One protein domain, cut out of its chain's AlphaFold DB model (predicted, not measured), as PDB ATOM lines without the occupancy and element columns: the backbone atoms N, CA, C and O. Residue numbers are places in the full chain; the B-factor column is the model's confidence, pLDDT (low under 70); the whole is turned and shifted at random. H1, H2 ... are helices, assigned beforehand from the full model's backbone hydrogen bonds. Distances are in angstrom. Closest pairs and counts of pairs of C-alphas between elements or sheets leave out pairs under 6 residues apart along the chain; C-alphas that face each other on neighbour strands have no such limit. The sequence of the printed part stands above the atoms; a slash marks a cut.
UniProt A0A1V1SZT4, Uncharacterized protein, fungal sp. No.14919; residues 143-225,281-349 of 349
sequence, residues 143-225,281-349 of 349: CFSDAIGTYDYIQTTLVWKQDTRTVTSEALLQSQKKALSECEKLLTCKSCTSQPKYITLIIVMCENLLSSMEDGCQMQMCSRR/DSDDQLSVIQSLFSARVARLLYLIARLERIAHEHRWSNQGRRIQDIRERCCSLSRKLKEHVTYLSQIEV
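This is residues 143 to 225 and 281 to 349 of the 349 residues of an uncharacterized protein of fungal sp. No.14919 (UniProt A0A1V1SZT4). Five helices lie lengthwise in an up-and-down bundle, each running against the one before it in the chain. H1, H4 and H6 make one layer with H4 in its middle, H2 and H5 cover it as a second layer, and the tiny H3 sits at one end between H2 and H4. The printed part has 152 residues with six named helices, H1 to H6 in chain order, and no named strand; the class is all helix. The whole is compact, with a radius of gyration of the C-alphas of 16.5 A, and elongated, spanning 54 by 29 by 21 A.

Start at the longest helix, H5, residues 282 to 313. It forms a hairpin with H6, residues 317 to 347; they touch, closest at the C-alphas of Ala 311 and Gly 320, 6.1 A apart, at a shallow tilt of 22 degrees, opposite ways. Look next at the hub, H4, residues 196 to 225, which touches H5, closest at the C-alphas of Met 213 and Phe 293, 6.9 A. H4, with residues 200 to 214 alone, touches residues 319 to 333 of H6, closest at the C-alphas of Glu 207 and Ile 326, 6.4 A. With residues 198 to 212 alone H4 touches H1, residues 143 to 159, the same way at a shallow tilt of 22 degrees; the closest C-alphas, of Leu 158 and Ser 212, are 6.1 A apart. H1 forms a hairpin with H2, residues 169 to 186, closest at the C-alphas of Ile 154 and Ala 179, 6.5 A. H5 touches H2 with residues 292 to 303 alone, closest at the C-alphas of Glu 184 and Leu 303, 6.8 A. H3, residues 190 to 193, and H4 only just touch, only at the corner, with 3 pairs of C-alphas within 8 A, the closest those of Thr 193 and Ile 199, 6.1 A. H1 and H6 are apart. Every O i to N i+4 pair is within hydrogen-bond range in H1, H2 and H5; in H4 it is 24 of 26, in H6 26 of 27, and H3 is too short for such a pair.

Find C-alpha 282 at (2.876, 26.686, 49.768); from there H5 runs 46.9 A to C-alpha 313. H6 runs 46.3 A, ending at C-alpha 347, (4.240, 19.224, 62.029). H4 measures 44.5 A, H2 25.8 A, and H1, from C-alpha 143 at (-28.945, 12.101, 26.561), 22.7 A; H3 has four residues.

The C-alphas farthest apart, of Ser 191 and Val 349, are 55.4 A apart. Residues 226 to 280 are not printed; C-alphas 225 and 281 stand 16.7 A apart across this cut. Of the links printed whole, H1 to H2 is short and the others are tight. Mean pLDDT of the printed part is 92.0; residues 162 to 166 and residue 349 are under 70.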
ATOM      1  N   CYS A 143     -29.779  12.398  25.404       94.88
ATOM      2  CA  CYS A 143     -28.945  12.101  26.561       94.88
ATOM      3  C   CYS A 143     -27.766  11.164  26.241       94.88
ATOM      4  O   CYS A 143     -26.735  11.206  26.908       94.88
ATOM      5  N   PHE A 144     -27.907  10.298  25.227       92.38
ATOM      6  CA  PHE A 144     -26.808   9.450  24.753       92.38
ATOM      7  C   PHE A 144     -25.736  10.255  24.004       92.38
ATOM      8  O   PHE A 144     -24.550   9.995  24.186       92.38
ATOM      9  N   SER A 145     -26.142  11.251  23.210       95.12
ATOM     10  CA  SER A 145     -25.216  12.182  22.556       95.12
ATOM     11  C   SER A 145     -24.463  13.011  23.597       95.12
ATOM     12  O   SER A 145     -23.238  13.100  23.536       95.12
ATOM     13  N   ASP A 146     -25.170  13.519  24.610       96.56
ATOM     14  CA  ASP A 146     -24.559  14.265  25.719       96.56
ATOM     15  C   ASP A 146     -23.580  13.397  26.517       96.56
ATOM     16  O   ASP A 146     -22.497  13.849  26.899       96.56
ATOM     17  N   ALA A 147     -23.915  12.119  26.723       97.19
ATOM     18  CA  ALA A 147     -23.008  11.167  27.348       97.19
ATOM     19  C   ALA A 147     -21.748  10.942  26.504       97.19
ATOM     20  O   ALA A 147     -20.648  10.969  27.044       97.19
ATOM     21  N   ILE A 148     -21.865  10.771  25.186       97.06
ATOM     22  CA  ILE A 148     -20.685  10.644  24.319       97.06
ATOM     23  C   ILE A 148     -19.833  11.917  24.371       97.06
ATOM     24  O   ILE A 148     -18.622  11.817  24.552       97.06
ATOM     25  N   GLY A 149     -20.448  13.099  24.280       97.69
ATOM     26  CA  GLY A 149     -19.728  14.372  24.371       97.69
ATOM     27  C   GLY A 149     -19.011  14.547  25.712       97.69
ATOM     28  O   GLY A 149     -17.861  14.979  25.759       97.69
ATOM     29  N   THR A 150     -19.649  14.134  26.808       97.81
ATOM     30  CA  THR A 150     -19.040  14.143  28.147       97.81
ATOM     31  C   THR A 150     -17.875  13.158  28.242       97.81
ATOM     32  O   THR A 150     -16.841  13.478  28.830       97.81
ATOM     33  N   TYR A 151     -18.012  11.971  27.648       97.50
ATOM     34  CA  TYR A 151     -16.959  10.959  27.627       97.50
ATOM     35  C   TYR A 151     -15.737  11.447  26.846       97.50
ATOM     36  O   TYR A 151     -14.619  11.362  27.352       97.50
ATOM     37  N   ASP A 152     -15.955  12.003  25.655       96.81
ATOM     38  CA  ASP A 152     -14.896  12.564  24.817       96.81
ATOM     39  C   ASP A 152     -14.198  13.737  25.518       96.81
ATOM     40  O   ASP A 152     -12.968  13.793  25.584       96.81
ATOM     41  N   TYR A 153     -14.964  14.617  26.170       96.00
ATOM     42  CA  TYR A 153     -14.409  15.676  27.012       96.00
ATOM     43  C   TYR A 153     -13.511  15.119  28.125       96.00
ATOM     44  O   TYR A 153     -12.389  15.593  28.303       96.00
ATOM     45  N   ILE A 154     -13.962  14.097  28.861       95.19
ATOM     46  CA  ILE A 154     -13.167  13.448  29.916       95.19
ATOM     47  C   ILE A 154     -11.890  12.840  29.335       95.19
ATOM     48  O   ILE A 154     -10.808  13.043  29.882       95.19
ATOM     49  N   GLN A 155     -11.990  12.122  28.219       94.31
ATOM     50  CA  GLN A 155     -10.841  11.464  27.609       94.31
ATOM     51  C   GLN A 155      -9.804  12.489  27.126       94.31
ATOM     52  O   GLN A 155      -8.618  12.385  27.443       94.31
ATOM     53  N   THR A 156     -10.255  13.526  26.424       92.19
ATOM     54  CA  THR A 156      -9.375  14.560  25.871       92.19
ATOM     55  C   THR A 156      -8.778  15.465  26.942       92.19
ATOM     56  O   THR A 156      -7.634  15.887  26.798       92.19
ATOM     57  N   THR A 157      -9.509  15.786  28.015       90.50
ATOM     58  CA  THR A 157      -9.027  16.728  29.042       90.50
ATOM     59  C   THR A 157      -8.334  16.074  30.224       90.50
ATOM     60  O   THR A 157      -7.379  16.657  30.730       90.50
ATOM     61  N   LEU A 158      -8.784  14.898  30.661       87.88
ATOM     62  CA  LEU A 158      -8.249  14.243  31.854       87.88
ATOM     63  C   LEU A 158      -7.228  13.161  31.517       87.88
ATOM     64  O   LEU A 158      -6.241  13.055  32.229       87.88
ATOM     65  N   VAL A 159      -7.435  12.388  30.445       83.50
ATOM     66  CA  VAL A 159      -6.546  11.260  30.114       83.50
ATOM     67  C   VAL A 159      -5.388  11.715  29.229       83.50
ATOM     68  O   VAL A 159      -4.238  11.405  29.505       83.50
ATOM     69  N   TRP A 160      -5.663  12.472  28.165       78.62
ATOM     70  CA  TRP A 160      -4.631  12.791  27.168       78.62
ATOM     71  C   TRP A 160      -3.767  14.004  27.509       78.62
ATOM     72  O   TRP A 160      -2.638  14.103  27.037       78.62
ATOM     73  N   LYS A 161      -4.261  14.939  28.327       70.81
ATOM     74  CA  LYS A 161      -3.482  16.132  28.700       70.81
ATOM     75  C   LYS A 161      -2.538  15.914  29.882       70.81
ATOM     76  O   LYS A 161      -1.674  16.755  30.105       70.81
ATOM     77  N   GLN A 162      -2.653  14.810  30.620       61.56
ATOM     78  CA  GLN A 162      -1.757  14.533  31.750       61.56
ATOM     79  C   GLN A 162      -0.304  14.286  31.321       61.56
ATOM     80  O   GLN A 162       0.610  14.640  32.063       61.56
ATOM     81  N   ASP A 163      -0.073  13.781  30.106       65.62
ATOM     82  CA  ASP A 163       1.284  13.575  29.579       65.62
ATOM     83  C   ASP A 163       2.016  14.899  29.304       65.62
ATOM     84  O   ASP A 163       3.249  14.962  29.288       65.62
ATOM     85  N   THR A 164       1.271  15.996  29.143       59.19
ATOM     86  CA  THR A 164       1.850  17.331  29.031       59.19
ATOM     87  C   THR A 164       1.987  17.935  30.424       59.19
ATOM     88  O   THR A 164       1.009  18.383  31.016       59.19
ATOM     89  N   ARG A 165       3.222  17.995  30.940       63.00
ATOM     90  CA  ARG A 165       3.620  18.627  32.224       63.00
ATOM     91  C   ARG A 165       3.138  20.078  32.439       63.00
ATOM     92  O   ARG A 165       3.443  20.672  33.465       63.00
ATOM     93  N   THR A 166       2.422  20.664  31.486       65.69
ATOM     94  CA  THR A 166       1.972  22.056  31.471       65.69
ATOM     95  C   THR A 166       0.552  22.257  32.001       65.69
ATOM     96  O   THR A 166       0.132  23.404  32.155       65.69
ATOM     97  N   VAL A 167      -0.214  21.195  32.282       76.56
ATOM     98  CA  VAL A 167      -1.576  21.366  32.812       76.56
ATOM     99  C   VAL A 167      -1.513  21.872  34.249       76.56
ATOM    100  O   VAL A 167      -0.992  21.203  35.139       76.56
ATOM    101  N   THR A 168      -2.082  23.054  34.484       85.00
ATOM    102  CA  THR A 168      -2.196  23.614  35.831       85.00
ATOM    103  C   THR A 168      -3.144  22.766  36.681       85.00
ATOM    104  O   THR A 168      -4.150  22.240  36.194       85.00
ATOM    105  N   SER A 169      -2.853  22.653  37.980       84.69
ATOM    106  CA  SER A 169      -3.731  21.975  38.946       84.69
ATOM    107  C   SER A 169      -5.153  22.544  38.908       84.69
ATOM    108  O   SER A 169      -6.124  21.798  38.973       84.69
ATOM    109  N   GLU A 170      -5.288  23.854  38.711       87.19
ATOM    110  CA  GLU A 170      -6.571  24.532  38.553       87.19
ATOM    111  C   GLU A 170      -7.364  24.034  37.334       87.19
ATOM    112  O   GLU A 170      -8.532  23.662  37.473       87.19
ATOM    113  N   ALA A 171      -6.740  23.965  36.154       89.44
ATOM    114  CA  ALA A 171      -7.406  23.493  34.940       89.44
ATOM    115  C   ALA A 171      -7.877  22.037  35.085       89.44
ATOM    116  O   ALA A 171      -8.984  21.689  34.654       89.44
ATOM    117  N   LEU A 172      -7.067  21.201  35.742       91.12
ATOM    118  CA  LEU A 172      -7.430  19.823  36.067       91.12
ATOM    119  C   LEU A 172      -8.648  19.775  37.002       91.12
ATOM    120  O   LEU A 172      -9.638  19.101  36.708       91.12
ATOM    121  N   LEU A 173      -8.611  20.532  38.099       91.62
ATOM    122  CA  LEU A 173      -9.677  20.582  39.101       91.62
ATOM    123  C   LEU A 173     -11.000  21.108  38.527       91.62
ATOM    124  O   LEU A 173     -12.068  20.608  38.909       91.62
ATOM    125  N   GLN A 174     -10.953  22.089  37.623       93.12
ATOM    126  CA  GLN A 174     -12.132  22.594  36.910       93.12
ATOM    127  C   GLN A 174     -12.691  21.547  35.948       93.12
ATOM    128  O   GLN A 174     -13.901  21.307  35.931       93.12
ATOM    129  N   SER A 175     -11.815  20.859  35.213       93.88
ATOM    130  CA  SER A 175     -12.228  19.799  34.289       93.88
ATOM    131  C   SER A 175     -12.898  18.637  35.030       93.88
ATOM    132  O   SER A 175     -13.979  18.194  34.640       93.88
ATOM    133  N   GLN A 176     -12.338  18.223  36.172       95.12
ATOM    134  CA  GLN A 176     -12.943  17.222  37.058       95.12
ATOM    135  C   GLN A 176     -14.303  17.674  37.608       95.12
ATOM    136  O   GLN A 176     -15.251  16.889  37.621       95.12
ATOM    137  N   LYS A 177     -14.430  18.938  38.044       96.56
ATOM    138  CA  LYS A 177     -15.697  19.498  38.552       96.56
ATOM    139  C   LYS A 177     -16.786  19.452  37.480       96.56
ATOM    140  O   LYS A 177     -17.894  18.993  37.759       96.56
ATOM    141  N   LYS A 178     -16.467  19.909  36.265       96.94
ATOM    142  CA  LYS A 178     -17.399  19.907  35.132       96.94
ATOM    143  C   LYS A 178     -17.843  18.486  34.794       96.94
ATOM    144  O   LYS A 178     -19.037  18.219  34.746       96.94
ATOM    145  N   ALA A 179     -16.895  17.567  34.636       97.00
ATOM    146  CA  ALA A 179     -17.183  16.177  34.302       97.00
ATOM    147  C   ALA A 179     -18.043  15.461  35.361       97.00
ATOM    148  O   ALA A 179     -18.978  14.750  34.996       97.00
ATOM    149  N   LEU A 180     -17.786  15.685  36.658       97.88
ATOM    150  CA  LEU A 180     -18.640  15.167  37.737       97.88
ATOM    151  C   LEU A 180     -20.074  15.694  37.625       97.88
ATOM    152  O   LEU A 180     -21.020  14.912  37.693       97.88
ATOM    153  N   SER A 181     -20.234  17.003  37.414       97.75
ATOM    154  CA  SER A 181     -21.557  17.616  37.272       97.75
ATOM    155  C   SER A 181     -22.323  17.064  36.069       97.75
ATOM    156  O   SER A 181     -23.518  16.807  36.186       97.75
ATOM    157  N   GLU A 182     -21.657  16.852  34.934       97.56
ATOM    158  CA  GLU A 182     -22.297  16.259  33.758       97.56
ATOM    159  C   GLU A 182     -22.684  14.794  34.010       97.56
ATOM    160  O   GLU A 182     -23.813  14.405  33.723       97.56
ATOM    161  N   CYS A 183     -21.833  13.993  34.664       98.12
ATOM    162  CA  CYS A 183     -22.192  12.623  35.056       98.12
ATOM    163  C   CYS A 183     -23.438  12.579  35.964       98.12
ATOM    164  O   CYS A 183     -24.295  11.705  35.810       98.12
ATOM    165  N   GLU A 184     -23.574  13.529  36.893       97.50
ATOM    166  CA  GLU A 184     -24.751  13.642  37.764       97.50
ATOM    167  C   GLU A 184     -26.027  13.957  36.975       97.50
ATOM    168  O   GLU A 184     -27.061  13.319  37.220       97.50
ATOM    169  N   LYS A 185     -25.944  14.887  36.013       97.38
ATOM    170  CA  LYS A 185     -27.048  15.241  35.106       97.38
ATOM    171  C   LYS A 185     -27.463  14.049  34.248       97.38
ATOM    172  O   LYS A 185     -28.649  13.735  34.185       97.38
ATOM    173  N   LEU A 186     -26.507  13.329  33.661       97.12
ATOM    174  CA  LEU A 186     -26.766  12.154  32.821       97.12
ATOM    175  C   LEU A 186     -27.550  11.057  33.567       97.12
ATOM    176  O   LEU A 186     -28.437  10.415  33.004       97.12
ATOM    177  N   LEU A 187     -27.317  10.894  34.872       97.44
ATOM    178  CA  LEU A 187     -28.055   9.931  35.698       97.44
ATOM    179  C   LEU A 187     -29.486  10.359  36.067       97.44
ATOM    180  O   LEU A 187     -30.209   9.572  36.684       97.44
ATOM    181  N   THR A 188     -29.919  11.580  35.740       96.69
ATOM    182  CA  THR A 188     -31.301  12.044  35.995       96.69
ATOM    183  C   THR A 188     -32.323  11.459  35.021       96.69
ATOM    184  O   THR A 188     -33.497  11.327  35.374       96.69
ATOM    185  N   CYS A 189     -31.890  11.033  33.832       96.31
ATOM    186  CA  CYS A 189     -32.780  10.486  32.818       96.31
ATOM    187  C   CYS A 189     -33.126   9.008  33.072       96.31
ATOM    188  O   CYS A 189     -32.336   8.111  32.776       96.31
ATOM    189  N   LYS A 190     -34.360   8.742  33.520       94.94
ATOM    190  CA  LYS A 190     -34.859   7.382  33.813       94.94
ATOM    191  C   LYS A 190     -34.833   6.438  32.602       94.94
ATOM    192  O   LYS A 190     -34.519   5.252  32.734       94.94
ATOM    193  N   SER A 191     -35.146   6.958  31.414       93.75
ATOM    194  CA  SER A 191     -35.172   6.172  30.175       93.75
ATOM    195  C   SER A 191     -33.777   5.675  29.795       93.75
ATOM    196  O   SER A 191     -33.609   4.521  29.401       93.75
ATOM    197  N   CYS A 192     -32.753   6.515  29.970       95.00
ATOM    198  CA  CYS A 192     -31.368   6.150  29.686       95.00
ATOM    199  C   CYS A 192     -30.746   5.303  30.796       95.00
ATOM    200  O   CYS A 192     -30.025   4.353  30.489       95.00
ATOM    201  N   THR A 193     -31.061   5.565  32.069       96.50
ATOM    202  CA  THR A 193     -30.556   4.743  33.181       96.50
ATOM    203  C   THR A 193     -31.089   3.317  33.164       96.50
ATOM    204  O   THR A 193     -30.470   2.455  33.771       96.50
ATOM    205  N   SER A 194     -32.180   3.048  32.440       95.56
ATOM    206  CA  SER A 194     -32.691   1.690  32.206       95.56
ATOM    207  C   SER A 194     -31.879   0.906  31.166       95.56
ATOM    208  O   SER A 194     -32.079  -0.298  30.992       95.56
ATOM    209  N   GLN A 195     -30.961   1.562  30.448       95.88
ATOM    210  CA  GLN A 195     -30.157   0.931  29.407       95.88
ATOM    211  C   GLN A 195     -28.764   0.549  29.936       95.88
ATOM    212  O   GLN A 195     -27.976   1.426  30.305       95.88
ATOM    213  N   PRO A 196     -28.369  -0.738  29.885       96.00
ATOM    214  CA  PRO A 196     -27.086  -1.179  30.439       96.00
ATOM    215  C   PRO A 196     -25.883  -0.577  29.703       96.00
ATOM    216  O   PRO A 196     -24.843  -0.338  30.314       96.00
ATOM    217  N   LYS A 197     -26.008  -0.307  28.394       94.94
ATOM    218  CA  LYS A 197     -24.948   0.321  27.585       94.94
ATOM    219  C   LYS A 197     -24.644   1.744  28.060       94.94
ATOM    220  O   LYS A 197     -23.480   2.099  28.202       94.94
ATOM    221  N   TYR A 198     -25.688   2.515  28.355       96.31
ATOM    222  CA  TYR A 198     -25.573   3.877  28.870       96.31
ATOM    223  C   TYR A 198     -24.887   3.901  30.238       96.31
ATOM    224  O   TYR A 198     -23.918   4.622  30.450       96.31
ATOM    225  N   ILE A 199     -25.322   3.028  31.145       97.56
ATOM    226  CA  ILE A 199     -24.745   2.933  32.489       97.56
ATOM    227  C   ILE A 199     -23.296   2.445  32.446       97.56
ATOM    228  O   ILE A 199     -22.450   2.961  33.170       97.56
ATOM    229  N   THR A 200     -22.974   1.515  31.547       97.50
ATOM    230  CA  THR A 200     -21.589   1.070  31.336       97.50
ATOM    231  C   THR A 200     -20.684   2.222  30.896       97.50
ATOM    232  O   THR A 200     -19.550   2.304  31.360       97.50
ATOM    233  N   LEU A 201     -21.178   3.129  30.047       97.62
ATOM    234  CA  LEU A 201     -20.438   4.320  29.634       97.62
ATOM    235  C   LEU A 201     -20.170   5.260  30.823       97.62
ATOM    236  O   LEU A 201     -19.035   5.687  31.010       97.62
ATOM    237  N   ILE A 202     -21.172   5.511  31.674       98.06
ATOM    238  CA  ILE A 202     -21.003   6.343  32.879       98.06
ATOM    239  C   ILE A 202     -20.015   5.704  33.866       98.06
ATOM    240  O   ILE A 202     -19.180   6.399  34.434       98.06
ATOM    241  N   ILE A 203     -20.037   4.377  34.027       98.25
ATOM    242  CA  ILE A 203     -19.051   3.656  34.851       98.25
ATOM    243  C   ILE A 203     -17.624   3.919  34.344       98.25
ATOM    244  O   ILE A 203     -16.747   4.229  35.146       98.25
ATOM    245  N   VAL A 204     -17.391   3.863  33.026       97.94
ATOM    246  CA  VAL A 204     -16.073   4.174  32.435       97.94
ATOM    247  C   VAL A 204     -15.682   5.639  32.685       97.94
ATOM    248  O   VAL A 204     -14.528   5.922  32.999       97.94
ATOM    249  N   MET A 205     -16.625   6.582  32.598       98.00
ATOM    250  CA  MET A 205     -16.357   7.983  32.954       98.00
ATOM    251  C   MET A 205     -15.921   8.122  34.418       98.00
ATOM    252  O   MET A 205     -14.950   8.824  34.700       98.00
ATOM    253  N   CYS A 206     -16.601   7.435  35.343       98.31
ATOM    254  CA  CYS A 206     -16.244   7.419  36.761       98.31
ATOM    255  C   CYS A 206     -14.857   6.804  37.008       98.31
ATOM    256  O   CYS A 206     -14.113   7.330  37.833       98.31
ATOM    257  N   GLU A 207     -14.487   5.741  36.286       97.62
ATOM    258  CA  GLU A 207     -13.138   5.150  36.339       97.62
ATOM    259  C   GLU A 207     -12.069   6.162  35.908       97.62
ATOM    260  O   GLU A 207     -11.082   6.346  36.619       97.62
ATOM    261  N   ASN A 208     -12.283   6.861  34.789       96.75
ATOM    262  CA  ASN A 208     -11.349   7.873  34.284       96.75
ATOM    263  C   ASN A 208     -11.234   9.075  35.233       96.75
ATOM    264  O   ASN A 208     -10.137   9.583  35.470       96.75
ATOM    265  N   LEU A 209     -12.359   9.515  35.807       97.25
ATOM    266  CA  LEU A 209     -12.380  10.569  36.820       97.25
ATOM    267  C   LEU A 209     -11.595  10.166  38.067       97.25
ATOM    268  O   LEU A 209     -10.825  10.975  38.581       97.25
ATOM    269  N   LEU A 210     -11.769   8.928  38.533       97.12
ATOM    270  CA  LEU A 210     -11.044   8.418  39.687       97.12
ATOM    271  C   LEU A 210      -9.542   8.360  39.428       97.12
ATOM    272  O   LEU A 210      -8.785   8.902  40.228       97.12
ATOM    273  N   SER A 211      -9.119   7.769  38.309       96.12
ATOM    274  CA  SER A 211      -7.699   7.712  37.942       96.12
ATOM    275  C   SER A 211      -7.097   9.122  37.875       96.12
ATOM    276  O   SER A 211      -6.081   9.387  38.504       96.12
ATOM    277  N   SER A 212      -7.808  10.077  37.265       95.38
ATOM    278  CA  SER A 212      -7.376  11.478  37.224       95.38
ATOM    279  C   SER A 212      -7.210  12.116  38.614       95.38
ATOM    280  O   SER A 212      -6.297  12.919  38.827       95.38
ATOM    281  N   MET A 213      -8.077  11.782  39.577       95.50
ATOM    282  CA  MET A 213      -7.942  12.242  40.965       95.50
ATOM    283  C   MET A 213      -6.784  11.552  41.695       95.50
ATOM    284  O   MET A 213      -6.100  12.208  42.480       95.50
ATOM    285  N   GLU A 214      -6.553  10.260  41.449       95.19
ATOM    286  CA  GLU A 214      -5.416   9.510  41.999       95.19
ATOM    287  C   GLU A 214      -4.087  10.112  41.519       95.19
ATOM    288  O   GLU A 214      -3.226  10.422  42.348       95.19
ATOM    289  N   ASP A 215      -3.963  10.374  40.217       92.56
ATOM    290  CA  ASP A 215      -2.777  10.986  39.612       92.56
ATOM    291  C   ASP A 215      -2.563  12.413  40.119       92.56
ATOM    292  O   ASP A 215      -1.462  12.775  40.538       92.56
ATOM    293  N   GLY A 216      -3.632  13.219  40.145       90.69
ATOM    294  CA  GLY A 216      -3.585  14.586  40.660       90.69
ATOM    295  C   GLY A 216      -3.142  14.630  42.123       90.69
ATOM    296  O   GLY A 216      -2.262  15.413  42.479       90.69
ATOM    297  N   CYS A 217      -3.678  13.736  42.959       91.31
ATOM    298  CA  CYS A 217      -3.246  13.590  44.345       91.31
ATOM    299  C   CYS A 217      -1.767  13.179  44.427       91.31
ATOM    300  O   CYS A 217      -1.011  13.759  45.205       91.31
ATOM    301  N   GLN A 218      -1.329  12.203  43.629       91.06
ATOM    302  CA  GLN A 218       0.054  11.726  43.644       91.06
ATOM    303  C   GLN A 218       1.052  12.808  43.214       91.06
ATOM    304  O   GLN A 218       2.099  12.955  43.851       91.06
ATOM    305  N   MET A 219       0.726  13.592  42.183       86.19
ATOM    306  CA  MET A 219       1.557  14.711  41.724       86.19
ATOM    307  C   MET A 219       1.808  15.723  42.845       86.19
ATOM    308  O   MET A 219       2.939  16.181  43.017       86.19
ATOM    309  N   GLN A 220       0.787  16.021  43.649       84.06
ATOM    310  CA  GLN A 220       0.932  16.947  44.771       84.06
ATOM    311  C   GLN A 220       1.808  16.399  45.890       84.06
ATOM    312  O   GLN A 220       2.721  17.085  46.345       84.06
ATOM    313  N   MET A 221       1.599  15.138  46.277       82.31
ATOM    314  CA  MET A 221       2.383  14.523  47.353       82.31
ATOM    315  C   MET A 221       3.865  14.348  46.986       82.31
ATOM    316  O   MET A 221       4.735  14.354  47.859       82.31
ATOM    317  N   CYS A 222       4.186  14.167  45.703       82.12
ATOM    318  CA  CYS A 222       5.572  14.043  45.244       82.12
ATOM    319  C   CYS A 222       6.301  15.392  45.171       82.12
ATOM    320  O   CYS A 222       7.510  15.426  45.393       82.12
ATOM    321  N   SER A 223       5.589  16.494  44.906       78.94
ATOM    322  CA  SER A 223       6.185  17.836  44.787       78.94
ATOM    323  C   SER A 223       6.905  18.280  46.071       78.94
ATOM    324  O   SER A 223       7.956  18.912  46.001       78.94
ATOM    325  N   ARG A 224       6.394  17.881  47.244       70.94
ATOM    326  CA  ARG A 224       6.954  18.255  48.553       70.94
ATOM    327  C   ARG A 224       8.337  17.654  48.820       70.94
ATOM    328  O   ARG A 224       9.252  18.360  49.229       70.94
ATOM    329  N   ARG A 225       8.520  16.363  48.516       72.94
ATOM    330  CA  ARG A 225       9.767  15.631  48.821       72.94
ATOM    331  C   ARG A 225      10.993  16.164  48.081       72.94
ATOM    332  O   ARG A 225      12.101  16.049  48.589       72.94
ATOM    333  N   ASP A 281       0.469  30.801  50.888       84.88
ATOM    334  CA  ASP A 281       1.770  30.150  50.997       84.88
ATOM    335  C   ASP A 281       1.701  28.711  50.443       84.88
ATOM    336  O   ASP A 281       0.658  28.238  49.983       84.88
ATOM    337  N   SER A 282       2.841  28.022  50.383       83.25
ATOM    338  CA  SER A 282       2.876  26.686  49.768       83.25
ATOM    339  C   SER A 282       2.035  25.660  50.542       83.25
ATOM    340  O   SER A 282       1.493  24.738  49.923       83.25
ATOM    341  N   ASP A 283       1.892  25.834  51.855       85.69
ATOM    342  CA  ASP A 283       1.206  24.894  52.743       85.69
ATOM    343  C   ASP A 283      -0.316  25.103  52.709       85.69
ATOM    344  O   ASP A 283      -1.081  24.137  52.577       85.69
ATOM    345  N   ASP A 284      -0.766  26.357  52.681       86.81
ATOM    346  CA  ASP A 284      -2.158  26.743  52.461       86.81
ATOM    347  C   ASP A 284      -2.647  26.279  51.086       86.81
ATOM    348  O   ASP A 284      -3.742  25.723  50.959       86.81
ATOM    349  N   GLN A 285      -1.836  26.465  50.036       86.19
ATOM    350  CA  GLN A 285      -2.184  25.996  48.691       86.19
ATOM    351  C   GLN A 285      -2.380  24.482  48.668       86.19
ATOM    352  O   GLN A 285      -3.362  23.993  48.099       86.19
ATOM    353  N   LEU A 286      -1.470  23.735  49.296       86.00
ATOM    354  CA  LEU A 286      -1.569  22.282  49.373       86.00
ATOM    355  C   LEU A 286      -2.824  21.855  50.145       86.00
ATOM    356  O   LEU A 286      -3.574  20.998  49.671       86.00
ATOM    357  N   SER A 287      -3.100  22.504  51.276       88.62
ATOM    358  CA  SER A 287      -4.284  22.253  52.104       88.62
ATOM    359  C   SER A 287      -5.585  22.519  51.342       88.62
ATOM    360  O   SER A 287      -6.501  21.687  51.348       88.62
ATOM    361  N   VAL A 288      -5.654  23.632  50.602       90.38
ATOM    362  CA  VAL A 288      -6.794  23.957  49.736       90.38
ATOM    363  C   VAL A 288      -6.969  22.881  48.674       90.38
ATOM    364  O   VAL A 288      -8.070  22.341  48.531       90.38
ATOM    365  N   ILE A 289      -5.914  22.503  47.953       90.38
ATOM    366  CA  ILE A 289      -6.077  21.533  46.869       90.38
ATOM    367  C   ILE A 289      -6.424  20.134  47.407       90.38
ATOM    368  O   ILE A 289      -7.266  19.432  46.838       90.38
ATOM    369  N   GLN A 290      -5.883  19.751  48.558       91.50
ATOM    370  CA  GLN A 290      -6.237  18.507  49.232       91.50
ATOM    371  C   GLN A 290      -7.711  18.475  49.671       91.50
ATOM    372  O   GLN A 290      -8.392  17.453  49.505       91.50
ATOM    373  N   SER A 291      -8.233  19.595  50.179       93.06
ATOM    374  CA  SER A 291      -9.659  19.734  50.502       93.06
ATOM    375  C   SER A 291     -10.534  19.604  49.245       93.06
ATOM    376  O   SER A 291     -11.549  18.901  49.253       93.06
ATOM    377  N   LEU A 292     -10.079  20.176  48.127       93.69
ATOM    378  CA  LEU A 292     -10.741  20.123  46.827       93.69
ATOM    379  C   LEU A 292     -10.781  18.702  46.249       93.69
ATOM    380  O   LEU A 292     -11.812  18.308  45.690       93.69
ATOM    381  N   PHE A 293      -9.711  17.918  46.388       94.44
ATOM    382  CA  PHE A 293      -9.729  16.497  46.032       94.44
ATOM    383  C   PHE A 293     -10.662  15.704  46.947       94.44
ATOM    384  O   PHE A 293     -11.476  14.923  46.457       94.44
ATOM    385  N   SER A 294     -10.614  15.951  48.256       95.62
ATOM    386  CA  SER A 294     -11.481  15.270  49.226       95.62
ATOM    387  C   SER A 294     -12.967  15.487  48.916       95.62
ATOM    388  O   SER A 294     -13.742  14.528  48.893       95.62
ATOM    389  N   ALA A 295     -13.353  16.722  48.585       95.88
ATOM    390  CA  ALA A 295     -14.704  17.073  48.152       95.88
ATOM    391  C   ALA A 295     -15.126  16.339  46.865       95.88
ATOM    392  O   ALA A 295     -16.239  15.817  46.767       95.88
ATOM    393  N   ARG A 296     -14.231  16.263  45.873       95.88
ATOM    394  CA  ARG A 296     -14.496  15.576  44.596       95.88
ATOM    395  C   ARG A 296     -14.635  14.068  44.768       95.88
ATOM    396  O   ARG A 296     -15.558  13.489  44.200       95.88
ATOM    397  N   VAL A 297     -13.788  13.448  45.590       97.06
ATOM    398  CA  VAL A 297     -13.894  12.020  45.933       97.06
ATOM    399  C   VAL A 297     -15.219  11.735  46.639       97.06
ATOM    400  O   VAL A 297     -15.870  10.741  46.330       97.06
ATOM    401  N   ALA A 298     -15.669  12.623  47.532       96.75
ATOM    402  CA  ALA A 298     -16.974  12.489  48.177       96.75
ATOM    403  C   ALA A 298     -18.140  12.554  47.167       96.75
ATOM    404  O   ALA A 298     -19.022  11.693  47.204       96.75
ATOM    405  N   ARG A 299     -18.124  13.503  46.214       97.50
ATOM    406  CA  ARG A 299     -19.121  13.546  45.120       97.50
ATOM    407  C   ARG A 299     -19.074  12.301  44.238       97.50
ATOM    408  O   ARG A 299     -20.121  11.758  43.890       97.50
ATOM    409  N   LEU A 300     -17.881  11.812  43.909       97.88
ATOM    410  CA  LEU A 300     -17.736  10.594  43.115       97.88
ATOM    411  C   LEU A 300     -18.291   9.366  43.853       97.88
ATOM    412  O   LEU A 300     -18.990   8.558  43.248       97.88
ATOM    413  N   LEU A 301     -18.066   9.250  45.164       97.38
ATOM    414  CA  LEU A 301     -18.670   8.201  45.994       97.38
ATOM    415  C   LEU A 301     -20.203   8.263  45.990       97.38
ATOM    416  O   LEU A 301     -20.857   7.221  45.930       97.38
ATOM    417  N   TYR A 302     -20.786   9.463  46.006       97.38
ATOM    418  CA  TYR A 302     -22.233   9.635  45.872       97.38
ATOM    419  C   TYR A 302     -22.751   9.157  44.504       97.38
ATOM    420  O   TYR A 302     -23.733   8.411  44.435       97.38
ATOM    421  N   LEU A 303     -22.062   9.521  43.417       97.88
ATOM    422  CA  LEU A 303     -22.353   9.025  42.067       97.88
ATOM    423  C   LEU A 303     -22.285   7.494  41.985       97.88
ATOM    424  O   LEU A 303     -23.194   6.862  41.445       97.88
ATOM    425  N   ILE A 304     -21.244   6.897  42.566       98.12
ATOM    426  CA  ILE A 304     -21.049   5.444  42.641       98.12
ATOM    427  C   ILE A 304     -22.206   4.789  43.396       98.12
ATOM    428  O   ILE A 304     -22.808   3.860  42.870       98.12
ATOM    429  N   ALA A 305     -22.595   5.306  44.564       97.56
ATOM    430  CA  ALA A 305     -23.724   4.772  45.330       97.56
ATOM    431  C   ALA A 305     -25.049   4.832  44.542       97.56
ATOM    432  O   ALA A 305     -25.897   3.939  44.646       97.56
ATOM    433  N   ARG A 306     -25.237   5.867  43.713       98.06
ATOM    434  CA  ARG A 306     -26.388   5.964  42.802       98.06
ATOM    435  C   ARG A 306     -26.317   4.922  41.681       98.06
ATOM    436  O   ARG A 306     -27.334   4.295  41.390       98.06
ATOM    437  N   LEU A 307     -25.143   4.710  41.086       97.88
ATOM    438  CA  LEU A 307     -24.918   3.667  40.078       97.88
ATOM    439  C   LEU A 307     -25.139   2.259  40.647       97.88
ATOM    440  O   LEU A 307     -25.772   1.442  39.981       97.88
ATOM    441  N   GLU A 308     -24.678   1.982  41.872       97.38
ATOM    442  CA  GLU A 308     -24.914   0.709  42.570       97.38
ATOM    443  C   GLU A 308     -26.408   0.418  42.694       97.38
ATOM    444  O   GLU A 308     -26.848  -0.692  42.398       97.38
ATOM    445  N   ARG A 309     -27.198   1.429  43.081       97.56
ATOM    446  CA  ARG A 309     -28.652   1.303  43.216       97.56
ATOM    447  C   ARG A 309     -29.313   0.946  41.885       97.56
ATOM    448  O   ARG A 309     -30.040  -0.039  41.826       97.56
ATOM    449  N   ILE A 310     -28.990   1.679  40.817       97.25
ATOM    450  CA  ILE A 310     -29.519   1.423  39.466       97.25
ATOM    451  C   ILE A 310     -29.118   0.016  38.991       97.25
ATOM    452  O   ILE A 310     -29.948  -0.752  38.505       97.25
ATOM    453  N   ALA A 311     -27.850  -0.365  39.166       96.81
ATOM    454  CA  ALA A 311     -27.368  -1.689  38.780       96.81
ATOM    455  C   ALA A 311     -28.044  -2.813  39.582       96.81
ATOM    456  O   ALA A 311     -28.315  -3.882  39.027       96.81
ATOM    457  N   HIS A 312     -28.343  -2.577  40.862       96.69
ATOM    458  CA  HIS A 312     -29.070  -3.517  41.708       96.69
ATOM    459  C   HIS A 312     -30.536  -3.664  41.278       96.69
ATOM    460  O   HIS A 312     -30.996  -4.794  41.089       96.69
ATOM    461  N   GLU A 313     -31.236  -2.548  41.042       97.50
ATOM    462  CA  GLU A 313     -32.624  -2.509  40.558       97.50
ATOM    463  C   GLU A 313     -32.798  -3.316  39.258       97.50
ATOM    464  O   GLU A 313     -33.733  -4.110  39.134       97.50
ATOM    465  N   HIS A 314     -31.847  -3.199  38.325       96.75
ATOM    466  CA  HIS A 314     -31.869  -3.922  37.049       96.75
ATOM    467  C   HIS A 314     -31.128  -5.274  37.053       96.75
ATOM    468  O   HIS A 314     -31.054  -5.939  36.015       96.75
ATOM    469  N   ARG A 315     -30.602  -5.718  38.205       97.06
ATOM    470  CA  ARG A 315     -29.875  -6.995  38.383       97.06
ATOM    471  C   ARG A 315     -28.655  -7.166  37.462       97.06
ATOM    472  O   ARG A 315     -28.359  -8.267  36.994       97.06
ATOM    473  N   TRP A 316     -27.915  -6.093  37.215       96.06
ATOM    474  CA  TRP A 316     -26.723  -6.099  36.366       96.06
ATOM    475  C   TRP A 316     -25.462  -6.503  37.140       96.06
ATOM    476  O   TRP A 316     -24.681  -5.666  37.595       96.06
ATOM    477  N   SER A 317     -25.241  -7.811  37.282       93.12
ATOM    478  CA  SER A 317     -24.138  -8.372  38.083       93.12
ATOM    479  C   SER A 317     -22.738  -7.950  37.614       93.12
ATOM    480  O   SER A 317     -21.870  -7.669  38.442       93.12
ATOM    481  N   ASN A 318     -22.511  -7.870  36.299       93.12
ATOM    482  CA  ASN A 318     -21.213  -7.480  35.735       93.12
ATOM    483  C   ASN A 318     -20.872  -6.017  36.051       93.12
ATOM    484  O   ASN A 318     -19.751  -5.713  36.459       93.12
ATOM    485  N   GLN A 319     -21.849  -5.122  35.901       94.38
ATOM    486  CA  GLN A 319     -21.729  -3.710  36.256       94.38
ATOM    487  C   GLN A 319     -21.508  -3.557  37.763       94.38
ATOM    488  O   GLN A 319     -20.622  -2.809  38.160       94.38
ATOM    489  N   GLY A 320     -22.221  -4.330  38.591       94.31
ATOM    490  CA  GLY A 320     -22.049  -4.321  40.047       94.31
ATOM    491  C   GLY A 320     -20.607  -4.590  40.493       94.31
ATOM    492  O   GLY A 320     -20.090  -3.871  41.343       94.31
ATOM    493  N   ARG A 321     -19.913  -5.555  39.869       96.38
ATOM    494  CA  ARG A 321     -18.496  -5.832  40.177       96.38
ATOM    495  C   ARG A 321     -17.586  -4.641  39.868       96.38
ATOM    496  O   ARG A 321     -16.715  -4.331  40.672       96.38
ATOM    497  N   ARG A 322     -17.772  -3.991  38.715       97.12
ATOM    498  CA  ARG A 322     -16.971  -2.814  38.339       97.12
ATOM    499  C   ARG A 322     -17.233  -1.642  39.275       97.12
ATOM    500  O   ARG A 322     -16.294  -1.010  39.730       97.12
ATOM    501  N   ILE A 323     -18.498  -1.392  39.610       97.69
ATOM    502  CA  ILE A 323     -18.863  -0.309  40.527       97.69
ATOM    503  C   ILE A 323     -18.231  -0.531  41.913       97.69
ATOM    504  O   ILE A 323     -17.689   0.409  42.490       97.69
ATOM    505  N   GLN A 324     -18.222  -1.775  42.405       96.94
ATOM    506  CA  GLN A 324     -17.569  -2.137  43.665       96.94
ATOM    507  C   GLN A 324     -16.051  -1.879  43.641       96.94
ATOM    508  O   GLN A 324     -15.517  -1.320  44.595       96.94
ATOM    509  N   ASP A 325     -15.362  -2.220  42.548       97.56
ATOM    510  CA  ASP A 325     -13.924  -1.939  42.385       97.56
ATOM    511  C   ASP A 325     -13.625  -0.427  42.432       97.56
ATOM    512  O   ASP A 325     -12.758   0.032  43.184       97.56
ATOM    513  N   ILE A 326     -14.415   0.380  41.714       97.62
ATOM    514  CA  ILE A 326     -14.297   1.849  41.740       97.62
ATOM    515  C   ILE A 326     -14.536   2.380  43.160       97.62
ATOM    516  O   ILE A 326     -13.814   3.269  43.622       97.62
ATOM    517  N   ARG A 327     -15.524   1.834  43.878       97.81
ATOM    518  CA  ARG A 327     -15.823   2.217  45.262       97.81
ATOM    519  C   ARG A 327     -14.651   1.941  46.195       97.81
ATOM    520  O   ARG A 327     -14.282   2.814  46.979       97.81
ATOM    521  N   GLU A 328     -14.060   0.754  46.113       97.75
ATOM    522  CA  GLU A 328     -12.913   0.364  46.938       97.75
ATOM    523  C   GLU A 328     -11.714   1.286  46.700       97.75
ATOM    524  O   GLU A 328     -11.101   1.773  47.660       97.75
ATOM    525  N   ARG A 329     -11.439   1.615  45.433       98.00
ATOM    526  CA  ARG A 329     -10.414   2.594  45.051       98.00
ATOM    527  C   ARG A 329     -10.722   3.998  45.584       98.00
ATOM    528  O   ARG A 329      -9.852   4.607  46.206       98.00
ATOM    529  N   CYS A 330     -11.962   4.481  45.468       97.62
ATOM    530  CA  CYS A 330     -12.374   5.772  46.038       97.62
ATOM    531  C   CYS A 330     -12.192   5.821  47.563       97.62
ATOM    532  O   CYS A 330     -11.660   6.794  48.101       97.62
ATOM    533  N   CYS A 331     -12.595   4.764  48.274       97.12
ATOM    534  CA  CYS A 331     -12.408   4.657  49.722       97.12
ATOM    535  C   CYS A 331     -10.920   4.621  50.103       97.12
ATOM    536  O   CYS A 331     -10.520   5.216  51.105       97.12
ATOM    537  N   SER A 332     -10.090   3.939  49.310       97.06
ATOM    538  CA  SER A 332      -8.633   3.935  49.469       97.06
ATOM    539  C   SER A 332      -8.045   5.340  49.306       97.06
ATOM    540  O   SER A 332      -7.327   5.808  50.190       97.06
ATOM    541  N   LEU A 333      -8.413   6.055  48.237       96.25
ATOM    542  CA  LEU A 333      -7.962   7.426  47.986       96.25
ATOM    543  C   LEU A 333      -8.415   8.392  49.092       96.25
ATOM    544  O   LEU A 333      -7.615   9.188  49.580       96.25
ATOM    545  N   SER A 334      -9.665   8.281  49.550       96.25
ATOM    546  CA  SER A 334     -10.190   9.100  50.650       96.25
ATOM    547  C   SER A 334      -9.401   8.907  51.950       96.25
ATOM    548  O   SER A 334      -9.121   9.883  52.645       96.25
ATOM    549  N   ARG A 335      -8.997   7.669  52.277       95.69
ATOM    550  CA  ARG A 335      -8.147   7.398  53.451       95.69
ATOM    551  C   ARG A 335      -6.769   8.038  53.315       95.69
ATOM    552  O   ARG A 335      -6.368   8.756  54.225       95.69
ATOM    553  N   LYS A 336      -6.112   7.879  52.161       95.19
ATOM    554  CA  LYS A 336      -4.807   8.508  51.884       95.19
ATOM    555  C   LYS A 336      -4.857  10.031  52.030       95.19
ATOM    556  O   LYS A 336      -3.976  10.625  52.642       95.19
ATOM    557  N   LEU A 337      -5.916  10.659  51.512       93.50
ATOM    558  CA  LEU A 337      -6.129  12.098  51.664       93.50
ATOM    559  C   LEU A 337      -6.275  12.485  53.143       93.50
ATOM    560  O   LEU A 337      -5.662  13.455  53.568       93.50
ATOM    561  N   LYS A 338      -7.019  11.731  53.957       93.56
ATOM    562  CA  LYS A 338      -7.176  12.028  55.396       93.56
ATOM    563  C   LYS A 338      -5.883  11.848  56.193       93.56
ATOM    564  O   LYS A 338      -5.571  12.680  57.044       93.56
ATOM    565  N   GLU A 339      -5.138  10.783  55.912       93.50
ATOM    566  CA  GLU A 339      -3.845  10.506  56.550       93.50
ATOM    567  C   GLU A 339      -2.867  11.661  56.311       93.50
ATOM    568  O   GLU A 339      -2.224  12.127  57.248       93.50
ATOM    569  N   HIS A 340      -2.833  12.199  55.090       89.44
ATOM    570  CA  HIS A 340      -1.949  13.313  54.769       89.44
ATOM    571  C   HIS A 340      -2.368  14.637  55.436       89.44
ATOM    572  O   HIS A 340      -1.498  15.371  55.894       89.44
ATOM    573  N   VAL A 341      -3.676  14.929  55.567       88.88
ATOM    574  CA  VAL A 341      -4.138  16.106  56.345       88.88
ATOM    575  C   VAL A 341      -3.687  15.975  57.802       88.88
ATOM    576  O   VAL A 341      -3.184  16.924  58.394       88.88
ATOM    577  N   THR A 342      -3.842  14.779  58.372       91.12
ATOM    578  CA  THR A 342      -3.482  14.515  59.771       91.12
ATOM    579  C   THR A 342      -1.975  14.668  59.990       91.12
ATOM    580  O   THR A 342      -1.560  15.259  60.982       91.12
ATOM    581  N   TYR A 343      -1.159  14.188  59.049       88.44
ATOM    582  CA  TYR A 343       0.294  14.336  59.094       88.44
ATOM    583  C   TYR A 343       0.733  15.807  59.052       88.44
ATOM    584  O   TYR A 343       1.574  16.207  59.850       88.44
ATOM    585  N   LEU A 344       0.130  16.623  58.180       83.88
ATOM    586  CA  LEU A 344       0.413  18.062  58.114       83.88
ATOM    587  C   LEU A 344       0.107  18.767  59.442       83.88
ATOM    588  O   LEU A 344       0.962  19.475  59.960       83.88
ATOM    589  N   SER A 345      -1.045  18.471  60.050       84.62
ATOM    590  CA  SER A 345      -1.443  19.088  61.324       84.62
ATOM    591  C   SER A 345      -0.541  18.749  62.521       84.62
ATOM    592  O   SER A 345      -0.613  19.419  63.545       84.62
ATOM    593  N   GLN A 346       0.290  17.702  62.425       88.69
ATOM    594  CA  GLN A 346       1.218  17.312  63.495       88.69
ATOM    595  C   GLN A 346       2.573  18.023  63.411       88.69
ATOM    596  O   GLN A 346       3.285  18.047  64.406       88.69
ATOM    597  N   ILE A 347       2.941  18.565  62.246       83.94
ATOM    598  CA  ILE A 347       4.240  19.224  62.029       83.94
ATOM    599  C   ILE A 347       4.225  20.680  62.520       83.94
ATOM    600  O   ILE A 347       5.275  21.242  62.806       83.94
ATOM    601  N   GLU A 348       3.046  21.288  62.647       72.75
ATOM    602  CA  GLU A 348       2.876  22.692  63.053       72.75
ATOM    603  C   GLU A 348       2.925  22.926  64.579       72.75
ATOM    604  O   GLU A 348       2.762  24.062  65.027       72.75
ATOM    605  N   VAL A 349       3.138  21.873  65.380       65.31
ATOM    606  CA  VAL A 349       3.257  21.926  66.853       65.31
ATOM    607  C   VAL A 349       4.712  21.776  67.262       65.31
ATOM    608  O   VAL A 349       5.157  22.584  68.111       65.31
TER     609      VAL A 349